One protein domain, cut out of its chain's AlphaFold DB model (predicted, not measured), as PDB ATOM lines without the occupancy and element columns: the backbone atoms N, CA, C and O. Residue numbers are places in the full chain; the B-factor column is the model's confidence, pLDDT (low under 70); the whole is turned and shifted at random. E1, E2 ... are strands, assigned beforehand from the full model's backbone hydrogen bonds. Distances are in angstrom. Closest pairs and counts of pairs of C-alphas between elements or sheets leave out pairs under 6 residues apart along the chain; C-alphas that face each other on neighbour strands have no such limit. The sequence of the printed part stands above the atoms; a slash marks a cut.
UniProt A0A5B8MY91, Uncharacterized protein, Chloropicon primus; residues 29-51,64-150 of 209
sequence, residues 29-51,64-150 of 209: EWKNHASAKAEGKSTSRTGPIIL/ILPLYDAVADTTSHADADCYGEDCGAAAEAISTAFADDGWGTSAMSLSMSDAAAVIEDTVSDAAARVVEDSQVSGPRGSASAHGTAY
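AT A GLANCE: This is residues 29 to 51 and 64 to 150 of the 209 residues of an uncharacterized protein of Chloropicon primus (UniProt A0A5B8MY91). Two thin sheets of three very long strands each lie face to face, their strands running lengthwise, and make a narrow rod. One sheet, in the order E2, E1, E6, covers the other, in the order E3, E4, E5; both are antiparallel. The printed part has 110 residues with six named strands, E1 to E6 along the chain, and no named helix: the class is all strand. It is only just loose, close to extended, with a radius of gyration of the C-alphas of 19.6 A and spans of 73 by 16 by 13 A.

HOW THE PARTS SIT: E1, residues 29 to 46, is the inner strand between E2, residues 68 to 83, and E6, residues 141 to 150. N 38 and O 76 are 2.9 A apart, N 39 and O 148 2.8 A, within hydrogen-bond range. E3, residues 87 to 100, E4, residues 106 to 120, and E5, residues 123 to 137, form a meander, each strand the antiparallel neighbour of the one before, with two hairpins; N 93 and O 113 are 2.8 A apart, N 114 and O 129 2.8 A. Between the sheets, the closest C-alphas of E1 and E3 are Ala 36 and Ala 90, 5.2 A; of E4 and E6, Ser 111 and Ala 145, 5.2 A. E2 and E5 are apart.

IN THESE COORDINATES: E1 begins at C-alpha 29 (138.961, 190.938, 235.950) and measures 57.9 A. E2 measures 50.6 A, E3 44.8 A, E4 46.7 A and E5 47.8 A. E6, 31.0 A, ends at C-alpha 150 (146.535, 217.094, 236.456).

THE WHOLE: The farthest C-alphas, Glu 29 and Leu 51, are 73.1 A apart. Residues 52 to 63 are not printed; C-alphas 51 and 64 are 8.8 A apart across the cut. The links printed whole are tight. Mean pLDDT of the printed part is 79.7, with 14 residues under 70, among them 48 to 51 and 64 to 66.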
ATOM      1  N   GLU A  29     138.560 190.154 234.786       64.88
ATOM      2  CA  GLU A  29     138.961 190.938 235.950       64.88
ATOM      3  C   GLU A  29     139.128 192.403 235.523       64.88
ATOM      4  O   GLU A  29     139.424 192.709 234.365       64.88
ATOM      5  N   TRP A  30     138.917 193.335 236.448       64.12
ATOM      6  CA  TRP A  30     139.196 194.751 236.214       64.12
ATOM      7  C   TRP A  30     140.656 195.057 236.539       64.12
ATOM      8  O   TRP A  30     141.189 194.612 237.561       64.12
ATOM      9  N   LYS A  31     141.306 195.822 235.661       74.31
ATOM     10  CA  LYS A  31     142.601 196.450 235.914       74.31
ATOM     11  C   LYS A  31     142.442 197.948 235.733       74.31
ATOM     12  O   LYS A  31     142.106 198.423 234.650       74.31
ATOM     13  N   ASN A  32     142.717 198.674 236.799       72.31
ATOM     14  CA  ASN A  32     142.496 200.102 236.882       72.31
ATOM     15  C   ASN A  32     143.831 200.815 237.117       72.31
ATOM     16  O   ASN A  32     144.720 200.294 237.797       72.31
ATOM     17  N   HIS A  33     143.964 202.003 236.539       76.81
ATOM     18  CA  HIS A  33     145.108 202.884 236.721       76.81
ATOM     19  C   HIS A  33     144.615 204.295 237.025       76.81
ATOM     20  O   HIS A  33     143.836 204.860 236.259       76.81
ATOM     21  N   ALA A  34     145.095 204.875 238.117       75.12
ATOM     22  CA  ALA A  34     144.864 206.270 238.461       75.12
ATOM     23  C   ALA A  34     146.211 206.982 238.610       75.12
ATOM     24  O   ALA A  34     147.126 206.460 239.245       75.12
ATOM     25  N   SER A  35     146.323 208.185 238.057       75.69
ATOM     26  CA  SER A  35     147.499 209.044 238.185       75.69
ATOM     27  C   SER A  35     147.092 210.456 238.579       75.69
ATOM     28  O   SER A  35     146.072 210.992 238.143       75.69
ATOM     29  N   ALA A  36     147.901 211.077 239.424       76.25
ATOM     30  CA  ALA A  36     147.729 212.447 239.856       76.25
ATOM     31  C   ALA A  36     149.090 213.130 239.939       76.25
ATOM     32  O   ALA A  36     150.043 212.608 240.517       76.25
ATOM     33  N   LYS A  37     149.168 214.341 239.395       82.38
ATOM     34  CA  LYS A  37     150.376 215.151 239.393       82.38
ATOM     35  C   LYS A  37     150.066 216.588 239.772       82.38
ATOM     36  O   LYS A  37     149.152 217.209 239.231       82.38
ATOM     37  N   ALA A  38     150.887 217.133 240.657       81.56
ATOM     38  CA  ALA A  38     150.828 218.511 241.100       81.56
ATOM     39  C   ALA A  38     152.225 219.143 241.074       81.56
ATOM     40  O   ALA A  38     153.207 218.566 241.537       81.56
ATOM     41  N   GLU A  39     152.324 220.355 240.547       87.25
ATOM     42  CA  GLU A  39     153.548 221.153 240.504       87.25
ATOM     43  C   GLU A  39     153.263 222.558 241.026       87.25
ATOM     44  O   GLU A  39     152.195 223.121 240.779       87.25
ATOM     45  N   GLY A  40     154.224 223.147 241.727       84.50
ATOM     46  CA  GLY A  40     154.121 224.495 242.259       84.50
ATOM     47  C   GLY A  40     155.472 225.185 242.271       84.50
ATOM     48  O   GLY A  40     156.458 224.644 242.765       84.50
ATOM     49  N   LYS A  41     155.511 226.417 241.772       87.62
ATOM     50  CA  LYS A  41     156.710 227.245 241.712       87.62
ATOM     51  C   LYS A  41     156.416 228.640 242.228       87.62
ATOM     52  O   LYS A  41     155.544 229.334 241.716       87.62
ATOM     53  N   SER A  42     157.212 229.082 243.188       86.88
ATOM     54  CA  SER A  42     157.096 230.396 243.804       86.88
ATOM     55  C   SER A  42     158.431 231.109 243.708       86.88
ATOM     56  O   SER A  42     159.491 230.551 243.985       86.88
ATOM     57  N   THR A  43     158.404 232.353 243.252       87.75
ATOM     58  CA  THR A  43     159.580 233.219 243.157       87.75
ATOM     59  C   THR A  43     159.264 234.551 243.811       87.75
ATOM     60  O   THR A  43     158.214 235.141 243.550       87.75
ATOM     61  N   SER A  44     160.155 235.014 244.678       87.31
ATOM     62  CA  SER A  44     160.057 236.290 245.377       87.31
ATOM     63  C   SER A  44     161.406 236.982 245.354       87.31
ATOM     64  O   SER A  44     162.427 236.390 245.689       87.31
ATOM     65  N   ARG A  45     161.417 238.254 244.966       87.81
ATOM     66  CA  ARG A  45     162.639 239.044 244.833       87.81
ATOM     67  C   ARG A  45     162.441 240.438 245.398       87.81
ATOM     68  O   ARG A  45     161.421 241.075 245.135       87.81
ATOM     69  N   THR A  46     163.457 240.940 246.091       86.62
ATOM     70  CA  THR A  46     163.543 242.337 246.531       86.62
ATOM     71  C   THR A  46     164.809 242.995 245.979       86.62
ATOM     72  O   THR A  46     165.881 242.389 245.897       86.62
ATOM     73  N   GLY A  47     164.667 244.233 245.497       74.12
ATOM     74  CA  GLY A  47     165.718 244.981 244.808       74.12
ATOM     75  C   GLY A  47     166.442 246.004 245.692       74.12
ATOM     76  O   GLY A  47     165.821 246.621 246.554       74.12
ATOM     77  N   PRO A  48     167.731 246.296 245.433       63.50
ATOM     78  CA  PRO A  48     168.515 247.186 246.283       63.50
ATOM     79  C   PRO A  48     167.988 248.626 246.316       63.50
ATOM     80  O   PRO A  48     167.601 249.212 245.292       63.50
ATOM     81  N   ILE A  49     168.092 249.275 247.482       58.00
ATOM     82  CA  ILE A  49     167.871 250.719 247.592       58.00
ATOM     83  C   ILE A  49     169.073 251.505 247.049       58.00
ATOM     84  O   ILE A  49     170.074 251.705 247.727       58.00
ATOM     85  N   ILE A  50     168.949 252.055 245.836       57.62
ATOM     86  CA  ILE A  50     169.827 253.127 245.346       57.62
ATOM     87  C   ILE A  50     169.556 254.412 246.147       57.62
ATOM     88  O   ILE A  50     168.763 255.263 245.735       57.62
ATOM     89  N   LEU A  51     170.235 254.580 247.282       53.78
ATOM     90  CA  LEU A  51     170.285 255.860 247.985       53.78
ATOM     91  C   LEU A  51     171.193 256.817 247.201       53.78
ATOM     92  O   LEU A  51     172.421 256.710 247.221       53.78
ATOM     93  N   ILE A  64     175.564 249.731 247.117       58.78
ATOM     94  CA  ILE A  64     174.973 248.541 246.506       58.78
ATOM     95  C   ILE A  64     174.504 247.698 247.687       58.78
ATOM     96  O   ILE A  64     175.329 247.125 248.394       58.78
ATOM     97  N   LEU A  65     173.204 247.722 247.967       60.88
ATOM     98  CA  LEU A  65     172.605 246.811 248.940       60.88
ATOM     99  C   LEU A  65     172.469 245.406 248.324       60.88
ATOM    100  O   LEU A  65     172.462 245.292 247.093       60.88
ATOM    101  N   PRO A  66     172.411 244.347 249.148       63.53
ATOM    102  CA  PRO A  66     172.214 242.987 248.660       63.53
ATOM    103  C   PRO A  66     170.864 242.839 247.943       63.53
ATOM    104  O   PRO A  66     169.869 243.453 248.323       63.53
ATOM    105  N   LEU A  67     170.866 242.042 246.874       72.31
ATOM    106  CA  LEU A  67     169.665 241.530 246.219       72.31
ATOM    107  C   LEU A  67     169.252 240.258 246.968       72.31
ATOM    108  O   LEU A  67     170.099 239.382 247.146       72.31
ATOM    109  N   TYR A  68     167.986 240.147 247.367       80.12
ATOM    110  CA  TYR A  68     167.452 238.909 247.933       80.12
ATOM    111  C   TYR A  68     166.534 238.247 246.913       80.12
ATOM    112  O   TYR A  68     165.630 238.884 246.369       80.12
ATOM    113  N   ASP A  69     166.805 236.975 246.638       85.38
ATOM    114  CA  ASP A  69     166.028 236.136 245.735       85.38
ATOM    115  C   ASP A  69     165.677 234.846 246.475       85.38
ATOM    116  O   ASP A  69     166.557 234.181 247.027       85.38
ATOM    117  N   ALA A  70     164.390 234.537 246.520       78.06
ATOM    118  CA  ALA A  70     163.851 233.321 247.088       78.06
ATOM    119  C   ALA A  70     163.085 232.592 245.987       78.06
ATOM    120  O   ALA A  70     162.148 233.132 245.398       78.06
ATOM    121  N   VAL A  71     163.486 231.353 245.725       87.25
ATOM    122  CA  VAL A  71     162.829 230.465 244.768       87.25
ATOM    123  C   VAL A  71     162.492 229.177 245.497       87.25
ATOM    124  O   VAL A  71     163.366 228.578 246.122       87.25
ATOM    125  N   ALA A  72     161.236 228.763 245.405       78.38
ATOM    126  CA  ALA A  72     160.765 227.468 245.860       78.38
ATOM    127  C   ALA A  72     160.107 226.741 244.687       78.38
ATOM    128  O   ALA A  72     159.390 227.343 243.883       78.38
ATOM    129  N   ASP A  73     160.358 225.445 244.588       88.38
ATOM    130  CA  ASP A  73     159.835 224.577 243.538       88.38
ATOM    131  C   ASP A  73     159.469 223.240 244.181       88.38
ATOM    132  O   ASP A  73     160.269 222.674 244.932       88.38
ATOM    133  N   THR A  74     158.246 222.783 243.953       79.69
ATOM    134  CA  THR A  74     157.716 221.540 244.510       79.69
ATOM    135  C   THR A  74     156.962 220.781 243.440       79.69
ATOM    136  O   THR A  74     156.049 221.320 242.818       79.69
ATOM    137  N   THR A  75     157.298 219.508 243.290       84.56
ATOM    138  CA  THR A  75     156.595 218.570 242.420       84.56
ATOM    139  C   THR A  75     156.165 217.376 243.253       84.56
ATOM    140  O   THR A  75     156.956 216.843 244.030       84.56
ATOM    141  N   SER A  76     154.919 216.965 243.074       75.06
ATOM    142  CA  SER A  76     154.327 215.783 243.676       75.06
ATOM    143  C   SER A  76     153.646 214.973 242.587       75.06
ATOM    144  O   SER A  76     153.005 215.526 241.691       75.06
ATOM    145  N   HIS A  77     153.843 213.666 242.630       82.12
ATOM    146  CA  HIS A  77     153.352 212.739 241.624       82.12
ATOM    147  C   HIS A  77     152.978 211.435 242.313       82.12
ATOM    148  O   HIS A  77     153.759 210.926 243.121       82.12
ATOM    149  N   ALA A  78     151.795 210.925 242.006       70.19
ATOM    150  CA  ALA A  78     151.274 209.682 242.536       70.19
ATOM    151  C   ALA A  78     150.624 208.893 241.404       70.19
ATOM    152  O   ALA A  78     149.734 209.405 240.733       70.19
ATOM    153  N   ASP A  79     151.043 207.641 241.252       78.44
ATOM    154  CA  ASP A  79     150.423 206.666 240.361       78.44
ATOM    155  C   ASP A  79     149.985 205.464 241.194       78.44
ATOM    156  O   ASP A  79     150.706 205.028 242.099       78.44
ATOM    157  N   ALA A  80     148.816 204.924 240.877       68.44
ATOM    158  CA  ALA A  80     148.273 203.726 241.485       68.44
ATOM    159  C   ALA A  80     147.793 202.768 240.392       68.44
ATOM    160  O   ALA A  80     146.871 203.079 239.640       68.44
ATOM    161  N   ASP A  81     148.415 201.591 240.349       74.38
ATOM    162  CA  ASP A  81     147.926 200.432 239.609       74.38
ATOM    163  C   ASP A  81     147.196 199.511 240.582       74.38
ATOM    164  O   ASP A  81     147.768 199.084 241.591       74.38
ATOM    165  N   CYS A  82     145.945 199.182 240.288       69.12
ATOM    166  CA  CYS A  82     145.135 198.345 241.158       69.12
ATOM    167  C   CYS A  82     144.338 197.302 240.359       69.12
ATOM    168  O   CYS A  82     144.052 197.453 239.167       69.12
ATOM    169  N   TYR A  83     144.012 196.210 241.045       69.50
ATOM    170  CA  TYR A  83     143.165 195.134 240.543       69.50
ATOM    171  C   TYR A  83     141.835 195.179 241.289       69.50
ATOM    172  O   TYR A  83     141.836 195.293 242.517       69.50
ATOM    173  N   GLY A  84     140.726 195.062 240.563       66.44
ATOM    174  CA  GLY A  84     139.380 195.260 241.107       66.44
ATOM    175  C   GLY A  84     138.729 196.541 240.594       66.44
ATOM    176  O   GLY A  84     139.263 197.199 239.706       66.44
ATOM    177  N   GLU A  85     137.549 196.855 241.123       70.25
ATOM    178  CA  GLU A  85     136.679 197.930 240.621       70.25
ATOM    179  C   GLU A  85     137.116 199.324 241.085       70.25
ATOM    180  O   GLU A  85     136.813 200.303 240.403       70.25
ATOM    181  N   ASP A  86     137.935 199.391 242.141       77.31
ATOM    182  CA  ASP A  86     138.300 200.639 242.807       77.31
ATOM    183  C   ASP A  86     139.789 200.971 242.679       77.31
ATOM    184  O   ASP A  86     140.658 200.134 242.935       77.31
ATOM    185  N   CYS A  87     140.090 202.225 242.338       79.75
ATOM    186  CA  CYS A  87     141.445 202.773 242.280       79.75
ATOM    187  C   CYS A  87     141.478 204.236 242.682       79.75
ATOM    188  O   CYS A  87     140.525 204.967 242.439       79.75
ATOM    189  N   GLY A  88     142.615 204.717 243.179       82.75
ATOM    190  CA  GLY A  88     142.778 206.147 243.392       82.75
ATOM    191  C   GLY A  88     144.224 206.591 243.521       82.75
ATOM    192  O   GLY A  88     145.050 205.901 244.114       82.75
ATOM    193  N   ALA A  89     144.505 207.779 242.997       78.50
ATOM    194  CA  ALA A  89     145.763 208.487 243.162       78.50
ATOM    195  C   ALA A  89     145.490 209.955 243.499       78.50
ATOM    196  O   ALA A  89     144.575 210.571 242.953       78.50
ATOM    197  N   ALA A  90     146.292 210.525 244.396       82.19
ATOM    198  CA  ALA A  90     146.207 211.931 244.770       82.19
ATOM    199  C   ALA A  90     147.605 212.522 244.961       82.19
ATOM    200  O   ALA A  90     148.480 211.891 245.555       82.19
ATOM    201  N   ALA A  91     147.801 213.745 244.476       77.88
ATOM    202  CA  ALA A  91     149.048 214.485 244.585       77.88
ATOM    203  C   ALA A  91     148.775 215.937 244.987       77.88
ATOM    204  O   ALA A  91     147.914 216.600 244.414       77.88
ATOM    205  N   GLU A  92     149.554 216.436 245.943       87.38
ATOM    206  CA  GLU A  92     149.526 217.823 246.420       87.38
ATOM    207  C   GLU A  92     150.943 218.406 246.374       87.38
ATOM    208  O   GLU A  92     151.905 217.759 246.800       87.38
ATOM    209  N   ALA A  93     151.077 219.629 245.862       85.44
ATOM    210  CA  ALA A  93     152.330 220.370 245.805       85.44
ATOM    211  C   ALA A  93     152.137 221.805 246.311       85.44
ATOM    212  O   ALA A  93     151.340 222.568 245.764       85.44
ATOM    213  N   ILE A  94     152.910 222.185 247.333       89.00
ATOM    214  CA  ILE A  94     152.891 223.520 247.941       89.00
ATOM    215  C   ILE A  94     154.283 224.140 247.859       89.00
ATOM    216  O   ILE A  94     155.221 223.660 248.490       89.00
ATOM    217  N   SER A  95     154.392 225.272 247.172       88.12
ATOM    218  CA  SER A  95     155.622 226.049 247.055       88.12
ATOM    219  C   SER A  95     155.441 227.459 247.607       88.12
ATOM    220  O   SER A  95     154.542 228.195 247.197       88.12
ATOM    221  N   THR A  96     156.334 227.876 248.507       89.56
ATOM    222  CA  THR A  96     156.327 229.214 249.118       89.56
ATOM    223  C   THR A  96     157.687 229.879 249.001       89.56
ATOM    224  O   THR A  96     158.685 229.309 249.438       89.56
ATOM    225  N   ALA A  97     157.728 231.112 248.504       87.50
ATOM    226  CA  ALA A  97     158.934 231.929 248.505       87.50
ATOM    227  C   ALA A  97     158.674 233.271 249.189       87.50
ATOM    228  O   ALA A  97     157.658 233.919 248.946       87.50
ATOM    229  N   PHE A  98     159.619 233.701 250.023       91.19
ATOM    230  CA  PHE A  98     159.568 234.975 250.732       91.19
ATOM    231  C   PHE A  98     160.928 235.666 250.659       91.19
ATOM    232  O   PHE A  98     161.952 235.058 250.966       91.19
ATOM    233  N   ALA A  99     160.928 236.937 250.270       87.88
ATOM    234  CA  ALA A  99     162.105 237.792 250.249       87.88
ATOM    235  C   ALA A  99     161.795 239.127 250.938       87.88
ATOM    236  O   ALA A  99     160.760 239.741 250.687       87.88
ATOM    237  N   ASP A 100     162.720 239.599 251.770       87.62
ATOM    238  CA  ASP A 100     162.647 240.882 252.473       87.62
ATOM    239  C   ASP A 100     164.021 241.552 252.391       87.62
ATOM    240  O   ASP A 100     165.039 240.909 252.654       87.62
ATOM    241  N   ASP A 101     164.065 242.818 251.966       82.44
ATOM    242  CA  ASP A 101     165.319 243.577 251.931       82.44
ATOM    243  C   ASP A 101     165.680 244.231 253.274       82.44
ATOM    244  O   ASP A 101     166.820 244.667 253.443       82.44
ATOM    245  N   GLY A 102     164.752 244.304 254.233       80.50
ATOM    246  CA  GLY A 102     164.917 244.997 255.512       80.50
ATOM    247  C   GLY A 102     164.893 246.528 255.407       80.50
ATOM    248  O   GLY A 102     165.112 247.221 256.401       80.50
ATOM    249  N   TRP A 103     164.623 247.078 254.221       80.62
ATOM    250  CA  TRP A 103     164.605 248.514 253.925       80.62
ATOM    251  C   TRP A 103     163.242 249.011 253.420       80.62
ATOM    252  O   TRP A 103     163.138 250.118 252.886       80.62
ATOM    253  N   GLY A 104     162.188 248.222 253.634       80.19
ATOM    254  CA  GLY A 104     160.810 248.572 253.294       80.19
ATOM    255  C   GLY A 104     160.297 247.934 252.004       80.19
ATOM    256  O   GLY A 104     159.255 248.371 251.514       80.19
ATOM    257  N   THR A 105     160.994 246.927 251.466       85.31
ATOM    258  CA  THR A 105     160.486 246.080 250.383       85.31
ATOM    259  C   THR A 105     160.385 244.625 250.835       85.31
ATOM    260  O   THR A 105     161.384 244.030 251.231       85.31
ATOM    261  N   SER A 106     159.212 244.019 250.670       88.50
ATOM    262  CA  SER A 106     159.004 242.580 250.840       88.50
ATOM    263  C   SER A 106     158.232 241.992 249.658       88.50
ATOM    264  O   SER A 106     157.431 242.670 249.013       88.50
ATOM    265  N   ALA A 107     158.492 240.729 249.350       89.00
ATOM    266  CA  ALA A 107     157.816 239.963 248.314       89.00
ATOM    267  C   ALA A 107     157.513 238.557 248.844       89.00
ATOM    268  O   ALA A 107     158.381 237.919 249.441       89.00
ATOM    269  N   MET A 108     156.287 238.093 248.635       89.88
ATOM    270  CA  MET A 108     155.823 236.765 249.019       89.88
ATOM    271  C   MET A 108     155.061 236.138 247.856       89.88
ATOM    272  O   MET A 108     154.220 236.793 247.247       89.88
ATOM    273  N   SER A 109     155.321 234.867 247.574       86.62
ATOM    274  CA  SER A 109     154.592 234.074 246.586       86.62
ATOM    275  C   SER A 109     154.261 232.696 247.142       86.62
ATOM    276  O   SER A 109     155.074 232.077 247.834       86.62
ATOM    277  N   LEU A 110     153.048 232.239 246.843       88.94
ATOM    278  CA  LEU A 110     152.494 230.950 247.235       88.94
ATOM    279  C   LEU A 110     151.867 230.296 246.005       88.94
ATOM    280  O   LEU A 110     151.009 230.890 245.361       88.94
ATOM    281  N   SER A 111     152.251 229.056 245.732       87.00
ATOM    282  CA  SER A 111     151.637 228.196 244.730       87.00
ATOM    283  C   SER A 111     151.193 226.913 245.411       87.00
ATOM    284  O   SER A 111     152.013 226.243 246.033       87.00
ATOM    285  N   MET A 112     149.922 226.562 245.275       87.44
ATOM    286  CA  MET A 112     149.359 225.293 245.723       87.44
ATOM    287  C   MET A 112     148.671 224.618 244.546       87.44
ATOM    288  O   MET A 112     147.874 225.253 243.855       87.44
ATOM    289  N   SER A 113     148.952 223.340 244.348       86.06
ATOM    290  CA  SER A 113     148.357 222.527 243.294       86.06
ATOM    291  C   SER A 113     147.935 221.192 243.881       86.06
ATOM    292  O   SER A 113     148.743 220.553 244.549       86.06
ATOM    293  N   ASP A 114     146.710 220.762 243.588       80.31
ATOM    294  CA  ASP A 114     146.175 219.467 244.004       80.31
ATOM    295  C   ASP A 114     145.582 218.760 242.795       80.31
ATOM    296  O   ASP A 114     144.842 219.368 242.018       80.31
ATOM    297  N   ALA A 115     145.844 217.470 242.671       79.06
ATOM    298  CA  ALA A 115     145.175 216.609 241.719       79.06
ATOM    299  C   ALA A 115     144.751 215.310 242.394       79.06
ATOM    300  O   ALA A 115     145.458 214.789 243.255       79.06
ATOM    301  N   ALA A 116     143.608 214.785 241.980       78.38
ATOM    302  CA  ALA A 116     143.143 213.467 242.356       78.38
ATOM    303  C   ALA A 116     142.466 212.806 241.159       78.38
ATOM    304  O   ALA A 116     141.803 213.474 240.364       78.38
ATOM    305  N   ALA A 117     142.628 211.498 241.059       78.38
ATOM    306  CA  ALA A 117     141.935 210.653 240.111       78.38
ATOM    307  C   ALA A 117     141.448 209.415 240.858       78.38
ATOM    308  O   ALA A 117     142.203 208.830 241.637       78.38
ATOM    309  N   VAL A 118     140.184 209.059 240.662       80.94
ATOM    310  CA  VAL A 118     139.518 207.949 241.344       80.94
ATOM    311  C   VAL A 118     138.738 207.146 240.314       80.94
ATOM    312  O   VAL A 118     138.189 207.697 239.364       80.94
ATOM    313  N   ILE A 119     138.718 205.835 240.497       78.56
ATOM    314  CA  ILE A 119     137.827 204.911 239.812       78.56
ATOM    315  C   ILE A 119     137.025 204.238 240.919       78.56
ATOM    316  O   ILE A 119     137.635 203.675 241.825       78.56
ATOM    317  N   GLU A 120     135.703 204.353 240.869       78.56
ATOM    318  CA  GLU A 120     134.761 203.729 241.807       78.56
ATOM    319  C   GLU A 120     133.670 203.054 240.980       78.56
ATOM    320  O   GLU A 120     133.121 203.679 240.069       78.56
ATOM    321  N   ASP A 121     133.399 201.773 241.238       77.62
ATOM    322  CA  ASP A 121     132.416 200.986 240.483       77.62
ATOM    323  C   ASP A 121     132.579 201.142 238.955       77.62
ATOM    324  O   ASP A 121     131.602 201.292 238.217       77.62
ATOM    325  N   THR A 122     133.824 201.141 238.455       67.81
ATOM    326  CA  THR A 122     134.189 201.320 237.026       67.81
ATOM    327  C   THR A 122     133.942 202.718 236.435       67.81
ATOM    328  O   THR A 122     134.249 202.965 235.266       67.81
ATOM    329  N   VAL A 123     133.451 203.665 237.235       72.25
ATOM    330  CA  VAL A 123     133.295 205.072 236.860       72.25
ATOM    331  C   VAL A 123     134.566 205.828 237.233       72.25
ATOM    332  O   VAL A 123     134.959 205.853 238.396       72.25
ATOM    333  N   SER A 124     135.215 206.459 236.253       79.38
ATOM    334  CA  SER A 124     136.372 207.319 236.503       79.38
ATOM    335  C   SER A 124     135.960 208.772 236.748       79.38
ATOM    336  O   SER A 124     135.161 209.346 236.005       79.38
ATOM    337  N   ASP A 125     136.547 209.383 237.774       78.12
ATOM    338  CA  ASP A 125     136.458 210.814 238.057       78.12
ATOM    339  C   ASP A 125     137.856 211.387 238.322       78.12
ATOM    340  O   ASP A 125     138.746 210.725 238.861       78.12
ATOM    341  N   ALA A 126     138.064 212.639 237.929       78.56
ATOM    342  CA  ALA A 126     139.320 213.340 238.124       78.56
ATOM    343  C   ALA A 126     139.070 214.808 238.462       78.56
ATOM    344  O   ALA A 126     138.321 215.522 237.792       78.56
ATOM    345  N   ALA A 127     139.767 215.285 239.488       73.44
ATOM    346  CA  ALA A 127     139.696 216.658 239.948       73.44
ATOM    347  C   ALA A 127     141.095 217.268 240.013       73.44
ATOM    348  O   ALA A 127     142.051 216.645 240.472       73.44
ATOM    349  N   ALA A 128     141.205 218.526 239.593       81.12
ATOM    350  CA  ALA A 128     142.431 219.302 239.682       81.12
ATOM    351  C   ALA A 128     142.128 220.715 240.190       81.12
ATOM    352  O   ALA A 128     141.128 221.333 239.814       81.12
ATOM    353  N   ARG A 129     143.004 221.236 241.048       82.06
ATOM    354  CA  ARG A 129     142.899 222.567 241.646       82.06
ATOM    355  C   ARG A 129     144.260 223.245 241.652       82.06
ATOM    356  O   ARG A 129     145.253 222.640 242.028       82.06
ATOM    357  N   VAL A 130     144.277 224.527 241.300       84.75
ATOM    358  CA  VAL A 130     145.454 225.396 241.419       84.75
ATOM    359  C   VAL A 130     145.060 226.663 242.173       84.75
ATOM    360  O   VAL A 130     144.014 227.258 241.904       84.75
ATOM    361  N   VAL A 131     145.891 227.067 243.131       86.25
ATOM    362  CA  VAL A 131     145.795 228.331 243.863       86.25
ATOM    363  C   VAL A 131     147.146 229.027 243.814       86.25
ATOM    364  O   VAL A 131     148.155 228.492 244.265       86.25
ATOM    365  N   GLU A 132     147.147 230.249 243.303       87.00
ATOM    366  CA  GLU A 132     148.330 231.093 243.190       87.00
ATOM    367  C   GLU A 132     148.059 232.406 243.928       87.00
ATOM    368  O   GLU A 132     147.033 233.051 243.705       87.00
ATOM    369  N   ASP A 133     148.975 232.810 244.805       90.56
ATOM    370  CA  ASP A 133     148.955 234.118 245.458       90.56
ATOM    371  C   ASP A 133     150.337 234.771 245.382       90.56
ATOM    372  O   ASP A 133     151.385 234.118 245.399       90.56
ATOM    373  N   SER A 134     150.353 236.091 245.244       90.94
ATOM    374  CA  SER A 134     151.572 236.884 245.144       90.94
ATOM    375  C   SER A 134     151.336 238.270 245.718       90.94
ATOM    376  O   SER A 134     150.480 239.023 245.258       90.94
ATOM    377  N   GLN A 135     152.141 238.622 246.712       89.69
ATOM    378  CA  GLN A 135     152.039 239.877 247.435       89.69
ATOM    379  C   GLN A 135     153.383 240.594 247.411       89.69
ATOM    380  O   GLN A 135     154.441 239.997 247.617       89.69
ATOM    381  N   VAL A 136     153.339 241.899 247.162       88.69
ATOM    382  CA  VAL A 136     154.516 242.766 247.180       88.69
ATOM    383  C   VAL A 136     154.202 244.001 248.004       88.69
ATOM    384  O   VAL A 136     153.200 244.676 247.771       88.69
ATOM    385  N   SER A 137     155.098 244.323 248.928       90.00
ATOM    386  CA  SER A 137     155.124 245.597 249.630       90.00
ATOM    387  C   SER A 137     156.397 246.349 249.263       90.00
ATOM    388  O   SER A 137     157.474 245.765 249.173       90.00
ATOM    389  N   GLY A 138     156.281 247.657 249.047       84.12
ATOM    390  CA  GLY A 138     157.407 248.517 248.694       84.12
ATOM    391  C   GLY A 138     157.699 248.611 247.187       84.12
ATOM    392  O   GLY A 138     157.179 247.860 246.366       84.12
ATOM    393  N   PRO A 139     158.529 249.585 246.780       76.75
ATOM    394  CA  PRO A 139     158.640 250.012 245.383       76.75
ATOM    395  C   PRO A 139     159.528 249.122 244.495       76.75
ATOM    396  O   PRO A 139     159.720 249.453 243.324       76.75
ATOM    397  N   ARG A 140     160.158 248.066 245.034       79.19
ATOM    398  CA  ARG A 140     161.202 247.281 244.334       79.19
ATOM    399  C   ARG A 140     161.089 245.771 244.529       79.19
ATOM    400  O   ARG A 140     162.094 245.069 244.408       79.19
ATOM    401  N   GLY A 141     159.898 245.287 244.861       83.25
ATOM    402  CA  GLY A 141     159.633 243.863 245.001       83.25
ATOM    403  C   GLY A 141     159.000 243.288 243.739       83.25
ATOM    404  O   GLY A 141     158.337 243.997 242.980       83.25
ATOM    405  N   SER A 142     159.200 241.997 243.521       86.25
ATOM    406  CA  SER A 142     158.434 241.215 242.557       86.25
ATOM    407  C   SER A 142     158.155 239.844 243.148       86.25
ATOM    408  O   SER A 142     159.082 239.198 243.639       86.25
ATOM    409  N   ALA A 143     156.909 239.400 243.061       81.75
ATOM    410  CA  ALA A 143     156.482 238.066 243.444       81.75
ATOM    411  C   ALA A 143     155.723 237.435 242.274       81.75
ATOM    412  O   ALA A 143     154.959 238.118 241.592       81.75
ATOM    413  N   SER A 144     155.961 236.151 242.040       81.81
ATOM    414  CA  SER A 144     155.199 235.341 241.095       81.81
ATOM    415  C   SER A 144     155.018 233.940 241.656       81.81
ATOM    416  O   SER A 144     155.988 233.340 242.123       81.81
ATOM    417  N   ALA A 145     153.805 233.419 241.555       77.00
ATOM    418  CA  ALA A 145     153.466 232.033 241.819       77.00
ATOM    419  C   ALA A 145     152.954 231.391 240.529       77.00
ATOM    420  O   ALA A 145     152.331 232.071 239.714       77.00
ATOM    421  N   HIS A 146     153.255 230.112 240.337       84.50
ATOM    422  CA  HIS A 146     152.741 229.325 239.232       84.50
ATOM    423  C   HIS A 146     152.514 227.871 239.643       84.50
ATOM    424  O   HIS A 146     153.457 227.226 240.101       84.50
ATOM    425  N   GLY A 147     151.309 227.354 239.429       80.69
ATOM    426  CA  GLY A 147     150.941 225.976 239.716       80.69
ATOM    427  C   GLY A 147     150.379 225.244 238.501       80.69
ATOM    428  O   GLY A 147     149.744 225.833 237.626       80.69
ATOM    429  N   THR A 148     150.599 223.932 238.473       80.69
ATOM    430  CA  THR A 148     149.993 223.006 237.512       80.69
ATOM    431  C   THR A 148     149.428 221.815 238.274       80.69
ATOM    432  O   THR A 148     150.096 221.282 239.154       80.69
ATOM    433  N   ALA A 149     148.224 221.371 237.928       76.62
ATOM    434  CA  ALA A 149     147.617 220.167 238.484       76.62
ATOM    435  C   ALA A 149     146.948 219.353 237.372       76.62
ATOM    436  O   ALA A 149     146.307 219.926 236.490       76.62
ATOM    437  N   TYR A 150     147.102 218.032 237.419       73.56
ATOM    438  CA  TYR A 150     146.535 217.094 236.456       73.56
ATOM    439  C   TYR A 150     146.179 215.774 237.139       73.56
ATOM    440  O   TYR A 150     147.003 215.224 237.864       73.56
TER     441      TYR A 150